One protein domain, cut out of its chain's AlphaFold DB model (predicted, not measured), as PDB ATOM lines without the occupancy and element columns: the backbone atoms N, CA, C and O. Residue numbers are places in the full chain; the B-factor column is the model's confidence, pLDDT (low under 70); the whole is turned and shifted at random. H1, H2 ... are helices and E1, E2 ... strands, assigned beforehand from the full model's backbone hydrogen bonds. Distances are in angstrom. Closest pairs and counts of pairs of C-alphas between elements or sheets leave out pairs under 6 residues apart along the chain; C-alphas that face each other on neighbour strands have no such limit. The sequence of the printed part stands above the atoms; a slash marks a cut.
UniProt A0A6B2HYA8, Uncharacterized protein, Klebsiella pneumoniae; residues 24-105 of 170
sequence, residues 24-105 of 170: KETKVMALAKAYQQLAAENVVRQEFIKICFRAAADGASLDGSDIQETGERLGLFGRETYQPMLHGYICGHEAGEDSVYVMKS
ATOM      1  N   LYS A  24      10.665 -29.879 -75.766       81.25
ATOM      2  CA  LYS A  24      10.651 -30.836 -76.876       81.25
ATOM      3  C   LYS A  24      11.924 -30.737 -77.713       81.25
ATOM      4  O   LYS A  24      12.533 -31.767 -77.991       81.25
ATOM      5  N   GLU A  25      12.332 -29.536 -78.104       85.06
ATOM      6  CA  GLU A  25      13.529 -29.334 -78.928       85.06
ATOM      7  C   GLU A  25      14.806 -29.731 -78.189       85.06
ATOM      8  O   GLU A  25      15.658 -30.410 -78.761       85.06
ATOM      9  N   THR A  26      14.900 -29.417 -76.897       82.62
ATOM     10  CA  THR A  26      16.011 -29.850 -76.039       82.62
ATOM     11  C   THR A  26      16.118 -31.377 -76.001       82.62
ATOM     12  O   THR A  26      17.201 -31.932 -76.207       82.62
ATOM     13  N   LYS A  27      14.990 -32.082 -75.824       81.31
ATOM     14  CA  LYS A  27      14.944 -33.555 -75.854       81.31
ATOM     15  C   LYS A  27      15.343 -34.123 -77.219       81.31
ATOM     16  O   LYS A  27      16.110 -35.082 -77.277       81.31
ATOM     17  N   VAL A  28      14.859 -33.534 -78.313       86.19
ATOM     18  CA  VAL A  28      15.215 -33.957 -79.679       86.19
ATOM     19  C   VAL A  28      16.706 -33.750 -79.945       86.19
ATOM     20  O   VAL A  28      17.350 -34.637 -80.499       86.19
ATOM     21  N   MET A  29      17.284 -32.629 -79.512       87.44
ATOM     22  CA  MET A  29      18.709 -32.353 -79.682       87.44
ATOM     23  C   MET A  29      19.586 -33.314 -78.869       87.44
ATOM     24  O   MET A  29      20.591 -33.803 -79.384       87.44
ATOM     25  N   ALA A  30      19.204 -33.624 -77.627       84.56
ATOM     26  CA  ALA A  30      19.892 -34.626 -76.815       84.56
ATOM     27  C   ALA A  30      19.868 -36.008 -77.492       84.56
ATOM     28  O   ALA A  30      20.900 -36.671 -77.597       84.56
ATOM     29  N   LEU A  31      18.711 -36.405 -78.032       83.88
ATOM     30  CA  LEU A  31      18.570 -37.649 -78.784       83.88
ATOM     31  C   LEU A  31      19.400 -37.645 -80.081       83.88
ATOM     32  O   LEU A  31      20.024 -38.647 -80.414       83.88
ATOM     33  N   ALA A  32      19.456 -36.526 -80.803       88.50
ATOM     34  CA  ALA A  32      20.269 -36.410 -82.011       88.50
ATOM     35  C   ALA A  32      21.770 -36.566 -81.710       88.50
ATOM     36  O   ALA A  32      22.457 -37.323 -82.396       88.50
ATOM     37  N   LYS A  33      22.265 -35.924 -80.642       87.44
ATOM     38  CA  LYS A  33      23.655 -36.077 -80.174       87.44
ATOM     39  C   LYS A  33      23.968 -37.526 -79.806       87.44
ATOM     40  O   LYS A  33      25.006 -38.052 -80.200       87.44
ATOM     41  N   ALA A  34      23.042 -38.190 -79.119       84.38
ATOM     42  CA  ALA A  34      23.147 -39.609 -78.812       84.38
ATOM     43  C   ALA A  34      23.258 -40.483 -80.067       84.38
ATOM     44  O   ALA A  34      24.123 -41.347 -80.140       84.38
ATOM     45  N   TYR A  35      22.416 -40.256 -81.077       85.88
ATOM     46  CA  TYR A  35      22.504 -41.018 -82.324       85.88
ATOM     47  C   TYR A  35      23.805 -40.757 -83.083       85.88
ATOM     48  O   TYR A  35      24.381 -41.696 -83.631       85.88
ATOM     49  N   GLN A  36      24.296 -39.517 -83.089       88.88
ATOM     50  CA  GLN A  36      25.582 -39.183 -83.700       88.88
ATOM     51  C   GLN A  36      26.739 -39.913 -83.007       88.88
ATOM     52  O   GLN A  36      27.600 -40.478 -83.682       88.88
ATOM     53  N   GLN A  37      26.736 -39.957 -81.674       88.94
ATOM     54  CA  GLN A  37      27.771 -40.652 -80.916       88.94
ATOM     55  C   GLN A  37      27.668 -42.181 -81.063       88.94
ATOM     56  O   GLN A  37      28.688 -42.837 -81.258       88.94
ATOM     57  N   LEU A  38      26.457 -42.751 -81.093       90.12
ATOM     58  CA  LEU A  38      26.250 -44.172 -81.405       90.12
ATOM     59  C   LEU A  38      26.791 -44.518 -82.800       90.12
ATOM     60  O   LEU A  38      27.422 -45.557 -82.994       90.12
ATOM     61  N   ALA A  39      26.543 -43.657 -83.790       90.75
ATOM     62  CA  ALA A  39      27.073 -43.846 -85.134       90.75
ATOM     63  C   ALA A  39      28.609 -43.819 -85.134       90.75
ATOM     64  O   ALA A  39      29.217 -44.669 -85.779       90.75
ATOM     65  N   ALA A  40      29.231 -42.911 -84.376       90.19
ATOM     66  CA  ALA A  40      30.683 -42.872 -84.217       90.19
ATOM     67  C   ALA A  40      31.231 -44.165 -83.581       90.19
ATOM     68  O   ALA A  40      32.142 -44.771 -84.144       90.19
ATOM     69  N   GLU A  41      30.633 -44.643 -82.483       91.19
ATOM     70  CA  GLU A  41      30.993 -45.925 -81.849       91.19
ATOM     71  C   GLU A  41      30.889 -47.097 -82.845       91.19
ATOM     72  O   GLU A  41      31.773 -47.954 -82.921       91.19
ATOM     73  N   ASN A  42      29.836 -47.120 -83.667       92.19
ATOM     74  CA  ASN A  42      29.635 -48.164 -84.668       92.19
ATOM     75  C   ASN A  42      30.621 -48.085 -85.838       92.19
ATOM     76  O   ASN A  42      31.069 -49.131 -86.303       92.19
ATOM     77  N   VAL A  43      30.990 -46.889 -86.304       94.62
ATOM     78  CA  VAL A  43      31.997 -46.726 -87.366       94.62
ATOM     79  C   VAL A  43      33.326 -47.328 -86.931       94.62
ATOM     80  O   VAL A  43      33.910 -48.103 -87.683       94.62
ATOM     81  N   VAL A  44      33.768 -47.057 -85.702       93.06
ATOM     82  CA  VAL A  44      35.032 -47.597 -85.183       93.06
ATOM     83  C   VAL A  44      35.011 -49.132 -85.145       93.06
ATOM     84  O   VAL A  44      35.952 -49.777 -85.612       93.06
ATOM     85  N   ARG A  45      33.914 -49.740 -84.668       93.25
ATOM     86  CA  ARG A  45      33.737 -51.206 -84.684       93.25
ATOM     87  C   ARG A  45      33.746 -51.776 -86.102       93.25
ATOM     88  O   ARG A  45      34.362 -52.810 -86.347       93.25
ATOM     89  N   GLN A  46      33.081 -51.105 -87.040       96.38
ATOM     90  CA  GLN A  46      33.061 -51.518 -88.443       96.38
ATOM     91  C   GLN A  46      34.453 -51.439 -89.077       96.38
ATOM     92  O   GLN A  46      34.819 -52.333 -89.834       96.38
ATOM     93  N   GLU A  47      35.256 -50.424 -88.752       96.62
ATOM     94  CA  GLU A  47      36.641 -50.343 -89.229       96.62
ATOM     95  C   GLU A  47      37.513 -51.479 -88.682       96.62
ATOM     96  O   GLU A  47      38.270 -52.078 -89.445       96.62
ATOM     97  N   PHE A  48      37.355 -51.851 -87.407       96.12
ATOM     98  CA  PHE A  48      38.041 -53.018 -86.843       96.12
ATOM     99  C   PHE A  48      37.684 -54.300 -87.605       96.12
ATOM    100  O   PHE A  48      38.562 -55.026 -88.067       96.12
ATOM    101  N   ILE A  49      36.387 -54.533 -87.828       95.94
ATOM    102  CA  ILE A  49      35.893 -55.692 -88.580       95.94
ATOM    103  C   ILE A  49      36.447 -55.696 -90.013       95.94
ATOM    104  O   ILE A  49      36.913 -56.733 -90.486       95.94
ATOM    105  N   LYS A  50      36.460 -54.550 -90.706       96.75
ATOM    106  CA  LYS A  50      37.022 -54.434 -92.064       96.75
ATOM    107  C   LYS A  50      38.497 -54.819 -92.120       96.75
ATOM    108  O   LYS A  50      38.901 -55.449 -93.094       96.75
ATOM    109  N   ILE A  51      39.291 -54.448 -91.116       95.56
ATOM    110  CA  ILE A  51      40.706 -54.840 -91.042       95.56
ATOM    111  C   ILE A  51      40.822 -56.362 -90.945       95.56
ATOM    112  O   ILE A  51      41.556 -56.957 -91.732       95.56
ATOM    113  N   CYS A  52      40.029 -56.996 -90.077       94.12
ATOM    114  CA  CYS A  52      40.000 -58.454 -89.955       94.12
ATOM    115  C   CYS A  52      39.600 -59.143 -91.270       94.12
ATOM    116  O   CYS A  52      40.254 -60.093 -91.697       94.12
ATOM    117  N   PHE A  53      38.561 -58.645 -91.947       95.38
ATOM    118  CA  PHE A  53      38.124 -59.193 -93.235       95.38
ATOM    119  C   PHE A  53      39.171 -59.030 -94.339       95.38
ATOM    120  O   PHE A  53      39.326 -59.937 -95.153       95.38
ATOM    121  N   ARG A  54      39.892 -57.903 -94.381       95.06
ATOM    122  CA  ARG A  54      40.974 -57.689 -95.354       95.06
ATOM    123  C   ARG A  54      42.125 -58.656 -95.131       95.06
ATOM    124  O   ARG A  54      42.522 -59.316 -96.079       95.06
ATOM    125  N   ALA A  55      42.581 -58.810 -93.888       94.44
ATOM    126  CA  ALA A  55      43.633 -59.771 -93.568       94.44
ATOM    127  C   ALA A  55      43.254 -61.191 -94.019       94.44
ATOM    128  O   ALA A  55      44.037 -61.853 -94.693       94.44
ATOM    129  N   ALA A  56      42.014 -61.616 -93.747       93.00
ATOM    130  CA  ALA A  56      41.510 -62.908 -94.202       93.00
ATOM    131  C   ALA A  56      41.454 -63.027 -95.738       93.00
ATOM    132  O   ALA A  56      41.805 -64.071 -96.285       93.00
ATOM    133  N   ALA A  57      41.024 -61.972 -96.440       95.62
ATOM    134  CA  ALA A  57      40.945 -61.955 -97.902       95.62
ATOM    135  C   ALA A  57      42.328 -61.997 -98.573       95.62
ATOM    136  O   ALA A  57      42.490 -62.665 -99.594       95.62
ATOM    137  N   ASP A  58      43.319 -61.335 -97.978       95.62
ATOM    138  CA  ASP A  58      44.697 -61.281 -98.474       95.62
ATOM    139  C   ASP A  58      45.502 -62.550 -98.124       95.62
ATOM    140  O   ASP A  58      46.667 -62.678 -98.501       95.62
ATOM    141  N   GLY A  59      44.899 -63.501 -97.396       93.56
ATOM    142  CA  GLY A  59      45.582 -64.693 -96.888       93.56
ATOM    143  C   GLY A  59      46.613 -64.386 -95.797       93.56
ATOM    144  O   GLY A  59      47.483 -65.214 -95.525       93.56
ATOM    145  N   ALA A  60      46.535 -63.202 -95.188       92.56
ATOM    146  CA  ALA A  60      47.356 -62.820 -94.051       92.56
ATOM    147  C   ALA A  60      46.830 -63.464 -92.757       92.56
ATOM    148  O   ALA A  60      45.655 -63.815 -92.635       92.56
ATOM    149  N   SER A  61      47.713 -63.596 -91.769       90.25
ATOM    150  CA  SER A  61      47.342 -63.973 -90.405       90.25
ATOM    151  C   SER A  61      47.244 -62.715 -89.548       90.25
ATOM    152  O   SER A  61      48.058 -61.812 -89.708       90.25
ATOM    153  N   LEU A  62      46.267 -62.679 -88.643       93.12
ATOM    154  CA  LEU A  62      46.215 -61.736 -87.526       93.12
ATOM    155  C   LEU A  62      46.409 -62.548 -86.252       93.12
ATOM    156  O   LEU A  62      45.574 -63.403 -85.941       93.12
ATOM    157  N   ASP A  63      47.511 -62.321 -85.551       93.38
ATOM    158  CA  ASP A  63      47.738 -62.929 -84.247       93.38
ATOM    159  C   ASP A  63      47.144 -62.078 -83.106       93.38
ATOM    160  O   ASP A  63      46.504 -61.044 -83.317       93.38
ATOM    161  N   GLY A  64      47.306 -62.545 -81.865       90.69
ATOM    162  CA  GLY A  64      46.794 -61.830 -80.696       90.69
ATOM    163  C   GLY A  64      47.386 -60.426 -80.534       90.69
ATOM    164  O   GLY A  64      46.668 -59.524 -80.100       90.69
ATOM    165  N   SER A  65      48.651 -60.225 -80.915       92.31
ATOM    166  CA  SER A  65      49.328 -58.928 -80.850       92.31
ATOM    167  C   SER A  65      48.749 -57.965 -81.885       92.31
ATOM    168  O   SER A  65      48.417 -56.831 -81.542       92.31
ATOM    169  N   ASP A  66      48.535 -58.426 -83.121       94.56
ATOM    170  CA  ASP A  66      47.968 -57.592 -84.190       94.56
ATOM    171  C   ASP A  66      46.554 -57.093 -83.845       94.56
ATOM    172  O   ASP A  66      46.190 -55.936 -84.094       94.56
ATOM    173  N   ILE A  67      45.740 -57.977 -83.257       94.50
ATOM    174  CA  ILE A  67      44.376 -57.674 -82.804       94.50
ATOM    175  C   ILE A  67      44.420 -56.621 -81.692       94.50
ATOM    176  O   ILE A  67      43.657 -55.651 -81.737       94.50
ATOM    177  N   GLN A  68      45.313 -56.792 -80.713       94.25
ATOM    178  CA  GLN A  68      45.479 -55.869 -79.589       94.25
ATOM    179  C   GLN A  68      45.926 -54.479 -80.055       94.25
ATOM    180  O   GLN A  68      45.285 -53.485 -79.705       94.25
ATOM    181  N   GLU A  69      46.959 -54.405 -80.897       93.81
ATOM    182  CA  GLU A  69      47.467 -53.146 -81.451       93.81
ATOM    183  C   GLU A  69      46.403 -52.446 -82.303       93.81
ATOM    184  O   GLU A  69      46.164 -51.244 -82.164       93.81
ATOM    185  N   THR A  70      45.699 -53.196 -83.153       95.25
ATOM    186  CA  THR A  70      44.629 -52.642 -83.989       95.25
ATOM    187  C   THR A  70      43.482 -52.096 -83.146       95.25
ATOM    188  O   THR A  70      42.987 -50.999 -83.418       95.25
ATOM    189  N   GLY A  71      43.056 -52.835 -82.121       95.50
ATOM    190  CA  GLY A  71      41.983 -52.400 -81.234       95.50
ATOM    191  C   GLY A  71      42.368 -51.175 -80.406       95.50
ATOM    192  O   GLY A  71      41.557 -50.259 -80.272       95.50
ATOM    193  N   GLU A  72      43.606 -51.093 -79.920       94.50
ATOM    194  CA  GLU A  72      44.106 -49.902 -79.227       94.50
ATOM    195  C   GLU A  72      44.215 -48.694 -80.167       94.50
ATOM    196  O   GLU A  72      43.733 -47.611 -79.834       94.50
ATOM    197  N   ARG A  73      44.764 -48.880 -81.374       94.62
ATOM    198  CA  ARG A  73      44.879 -47.826 -82.396       94.62
ATOM    199  C   ARG A  73      43.522 -47.249 -82.792       94.62
ATOM    200  O   ARG A  73      43.415 -46.055 -83.062       94.62
ATOM    201  N   LEU A  74      42.490 -48.089 -82.843       95.00
ATOM    202  CA  LEU A  74      41.114 -47.666 -83.102       95.00
ATOM    203  C   LEU A  74      40.405 -47.125 -81.851       95.00
ATOM    204  O   LEU A  74      39.281 -46.644 -81.949       95.00
ATOM    205  N   GLY A  75      41.038 -47.183 -80.679       92.62
ATOM    206  CA  GLY A  75      40.450 -46.759 -79.413       92.62
ATOM    207  C   GLY A  75      39.360 -47.696 -78.887       92.62
ATOM    208  O   GLY A  75      38.645 -47.308 -77.969       92.62
ATOM    209  N   LEU A  76      39.231 -48.906 -79.437       94.25
ATOM    210  CA  LEU A  76      38.318 -49.942 -78.945       94.25
ATOM    211  C   LEU A  76      38.855 -50.626 -77.695       94.25
ATOM    212  O   LEU A  76      38.061 -51.057 -76.862       94.25
ATOM    213  N   PHE A  77      40.179 -50.728 -77.564       95.19
ATOM    214  CA  PHE A  77      40.827 -51.328 -76.402       95.19
ATOM    215  C   PHE A  77      41.550 -50.278 -75.559       95.19
ATOM    216  O   PHE A  77      42.034 -49.261 -76.063       95.19
ATOM    217  N   GLY A  78      41.585 -50.519 -74.253       92.19
ATOM    218  CA  GLY A  78      42.435 -49.836 -73.286       92.19
ATOM    219  C   GLY A  78      43.370 -50.833 -72.613       92.19
ATOM    220  O   GLY A  78      43.186 -52.042 -72.742       92.19
ATOM    221  N   ARG A  79      44.367 -50.319 -71.894       93.50
ATOM    222  CA  ARG A  79      45.238 -51.123 -71.037       93.50
ATOM    223  C   ARG A  79      44.876 -50.885 -69.581       93.50
ATOM    224  O   ARG A  79      44.721 -49.737 -69.169       93.50
ATOM    225  N   GLU A  80      44.791 -51.961 -68.819       93.06
ATOM    226  CA  GLU A  80      44.600 -51.932 -67.372       93.06
ATOM    227  C   GLU A  80      45.664 -52.788 -66.690       93.06
ATOM    228  O   GLU A  80      46.136 -53.772 -67.260       93.06
ATOM    229  N   THR A  81      46.042 -52.424 -65.465       94.75
ATOM    230  CA  THR A  81      46.874 -53.292 -64.625       94.75
ATOM    231  C   THR A  81      46.073 -54.527 -64.253       94.75
ATOM    232  O   THR A  81      44.971 -54.409 -63.721       94.75
ATOM    233  N   TYR A  82      46.629 -55.703 -64.517       94.56
ATOM    234  CA  TYR A  82      45.963 -56.974 -64.316       94.56
ATOM    235  C   TYR A  82      45.563 -57.184 -62.855       94.56
ATOM    236  O   TYR A  82      46.382 -57.140 -61.932       94.56
ATOM    237  N   GLN A  83      44.276 -57.445 -62.660       93.62
ATOM    238  CA  GLN A  83      43.663 -57.744 -61.379       93.62
ATOM    239  C   GLN A  83      42.763 -58.972 -61.548       93.62
ATOM    240  O   GLN A  83      41.688 -58.854 -62.135       93.62
ATOM    241  N   PRO A  84      43.127 -60.145 -60.990       92.81
ATOM    242  CA  PRO A  84      42.348 -61.375 -61.154       92.81
ATOM    243  C   PRO A  84      40.883 -61.254 -60.713       92.81
ATOM    244  O   PRO A  84      40.019 -61.949 -61.240       92.81
ATOM    245  N   MET A  85      40.594 -60.365 -59.754       92.75
ATOM    246  CA  MET A  85      39.226 -60.094 -59.302       92.75
ATOM    247  C   MET A  85      38.373 -59.362 -60.346       92.75
ATOM    248  O   MET A  85      37.162 -59.553 -60.352       92.75
ATOM    249  N   LEU A  86      38.981 -58.536 -61.204       90.25
ATOM    250  CA  LEU A  86      38.277 -57.786 -62.250       90.25
ATOM    251  C   LEU A  86      38.325 -58.504 -63.600       90.25
ATOM    252  O   LEU A  86      37.322 -58.570 -64.302       90.25
ATOM    253  N   HIS A  87      39.486 -59.056 -63.958       91.56
ATOM    254  CA  HIS A  87      39.748 -59.610 -65.292       91.56
ATOM    255  C   HIS A  87      39.568 -61.131 -65.376       91.56
ATOM    256  O   HIS A  87      39.605 -61.693 -66.470       91.56
ATOM    257  N   GLY A  88      39.362 -61.807 -64.242       91.19
ATOM    258  CA  GLY A  88      39.433 -63.266 -64.149       91.19
ATOM    259  C   GLY A  88      40.878 -63.777 -64.164       91.19
ATOM    260  O   GLY A  88      41.815 -63.017 -64.389       91.19
ATOM    261  N   TYR A  89      41.085 -65.070 -63.897       91.62
ATOM    262  CA  TYR A  89      42.434 -65.646 -63.913       91.62
ATOM    263  C   TYR A  89      42.937 -65.836 -65.351       91.62
ATOM    264  O   TYR A  89      42.423 -66.678 -66.089       91.62
ATOM    265  N   ILE A  90      43.971 -65.084 -65.721       88.44
ATOM    266  CA  ILE A  90      44.674 -65.181 -66.999       88.44
ATOM    267  C   ILE A  90      46.013 -65.881 -66.757       88.44
ATOM    268  O   ILE A  90      46.838 -65.440 -65.958       88.44
ATOM    269  N   CYS A  91      46.216 -67.009 -67.439       87.50
ATOM    270  CA  CYS A  91      47.448 -67.783 -67.330       87.50
ATOM    271  C   CYS A  91      48.655 -66.947 -67.786       87.50
ATOM    272  O   CYS A  91      48.586 -66.250 -68.802       87.50
ATOM    273  N   GLY A  92      49.758 -67.036 -67.040       86.38
ATOM    274  CA  GLY A  92      51.002 -66.337 -67.361       86.38
ATOM    275  C   GLY A  92      50.986 -64.833 -67.098       86.38
ATOM    276  O   GLY A  92      51.880 -64.169 -67.600       86.38
ATOM    277  N   HIS A  93      49.994 -64.318 -66.356       88.81
ATOM    278  CA  HIS A  93      49.973 -62.927 -65.909       88.81
ATOM    279  C   HIS A  93      50.142 -62.812 -64.386       88.81
ATOM    280  O   HIS A  93      49.492 -63.535 -63.621       88.81
ATOM    281  N   GLU A  94      50.973 -61.873 -63.945       89.81
ATOM    282  CA  GLU A  94      51.233 -61.516 -62.553       89.81
ATOM    283  C   GLU A  94      50.392 -60.302 -62.137       89.81
ATOM    284  O   GLU A  94      50.408 -59.230 -62.749       89.81
ATOM    285  N   ALA A  95      49.585 -60.490 -61.089       90.81
ATOM    286  CA  ALA A  95      48.656 -59.474 -60.609       90.81
ATOM    287  C   ALA A  95      49.407 -58.237 -60.099       90.81
ATOM    288  O   ALA A  95      50.280 -58.350 -59.243       90.81
ATOM    289  N   GLY A  96      49.014 -57.053 -60.569       88.56
ATOM    290  CA  GLY A  96      49.650 -55.791 -60.184       88.56
ATOM    291  C   GLY A  96      50.905 -55.424 -60.980       88.56
ATOM    292  O   GLY A  96      51.340 -54.279 -60.876       88.56
ATOM    293  N   GLU A  97      51.445 -56.338 -61.789       85.69
ATOM    294  CA  GLU A  97      52.639 -56.093 -62.607       85.69
ATOM    295  C   GLU A  97      52.297 -56.038 -64.095       85.69
ATOM    296  O   GLU A  97      52.655 -55.075 -64.779       85.69
ATOM    297  N   ASP A  98      51.534 -57.015 -64.585       90.94
ATOM    298  CA  ASP A  98      51.216 -57.095 -66.005       90.94
ATOM    299  C   ASP A  98      50.089 -56.151 -66.419       90.94
ATOM    300  O   ASP A  98      49.153 -55.871 -65.666       90.94
ATOM    301  N   SER A  99      50.151 -55.684 -67.666       91.38
ATOM    302  CA  SER A  99      49.047 -54.971 -68.304       91.38
ATOM    303  C   SER A  99      48.224 -55.916 -69.168       91.38
ATOM    304  O   SER A  99      48.785 -56.647 -69.983       91.38
ATOM    305  N   VAL A 100      46.904 -55.830 -69.070       92.81
ATOM    306  CA  VAL A 100      45.963 -56.559 -69.927       92.81
ATOM    307  C   VAL A 100      45.176 -55.594 -70.800       92.81
ATOM    308  O   VAL A 100      44.946 -54.441 -70.429       92.81
ATOM    309  N   TYR A 101      44.752 -56.070 -71.970       93.00
ATOM    310  CA  TYR A 101      43.859 -55.313 -72.839       93.00
ATOM    311  C   TYR A 101      42.410 -55.559 -72.442       93.00
ATOM    312  O   TYR A 101      41.966 -56.703 -72.345       93.00
ATOM    313  N   VAL A 102      41.664 -54.474 -72.277       92.19
ATOM    314  CA  VAL A 102      40.229 -54.495 -71.989       92.19
ATOM    315  C   VAL A 102      39.472 -53.761 -73.083       92.19
ATOM    316  O   VAL A 102      39.980 -52.812 -73.684       92.19
ATOM    317  N   MET A 103      38.240 -54.184 -73.350       91.25
ATOM    318  CA  MET A 103      37.359 -53.437 -74.241       91.25
ATOM    319  C   MET A 103      36.925 -52.150 -73.541       91.25
ATOM    320  O   MET A 103      36.437 -52.193 -72.413       91.25
ATOM    321  N   LYS A 104      37.094 -51.003 -74.202       89.56
ATOM    322  CA  LYS A 104      36.555 -49.745 -73.687       89.56
ATOM    323  C   LYS A 104      35.032 -49.797 -73.696       89.56
ATOM    324  O   LYS A 104      34.429 -50.350 -74.619       89.56
ATOM    325  N   SER A 105      34.429 -49.195 -72.674       83.75
ATOM    326  CA  SER A 105      32.979 -49.055 -72.594       83.75
ATOM    327  C   SER A 105      32.438 -48.263 -73.784       83.75
ATOM    328  O   SER A 105      33.140 -47.462 -74.412       83.75
TER     329      SER A 105
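This is residues 24 to 105 of the 170 residues of an uncharacterized protein of Klebsiella pneumoniae (UniProt A0A6B2HYA8). A two-stranded antiparallel ribbon, E1 and E2, has helix H2 packed over one face with its residues 67 to 72, near both strands alike, and the long helix H1 passes close by H2 as an arm whose residues 24 to 40 stick out. The 82 printed residues, mostly helix by class, hold H1, H2, E1, H3 and E2 in that order. The whole is only just loose, close to extended, with a radius of gyration of the C-alphas of 17.4 A, and flat, spanning 54 by 39 by 16 A.

E1 is residues 77 to 81 and E2 99 to 103. H2 is residues 64 to 73, 14.2 A; H3 is 84 to 87. H1, residues 24 to 57, is 48.3 A long, from C-alpha 24 at (10.651, -30.836, -76.876) to C-alpha 57 at (40.945, -61.955, -97.902).

In E1 and E2, N 78 and O 102 are 2.9 A apart, within hydrogen-bond range. The closest C-alphas of H2 and E1, Gly 71 and Phe 77, are 5.1 A apart. H1 and H2 are close but not clearly touching; their closest C-alphas, Phe 48 and Gly 71, are 6.9 A apart. H1 and H3 are apart. Every O i to N i+4 pair is within hydrogen-bond range in H1 and H2; H3 is too short for one.

The printed part has no cut. The link from H3 to E2, 11 residues, is long. No printed residue is under 70 in pLDDT.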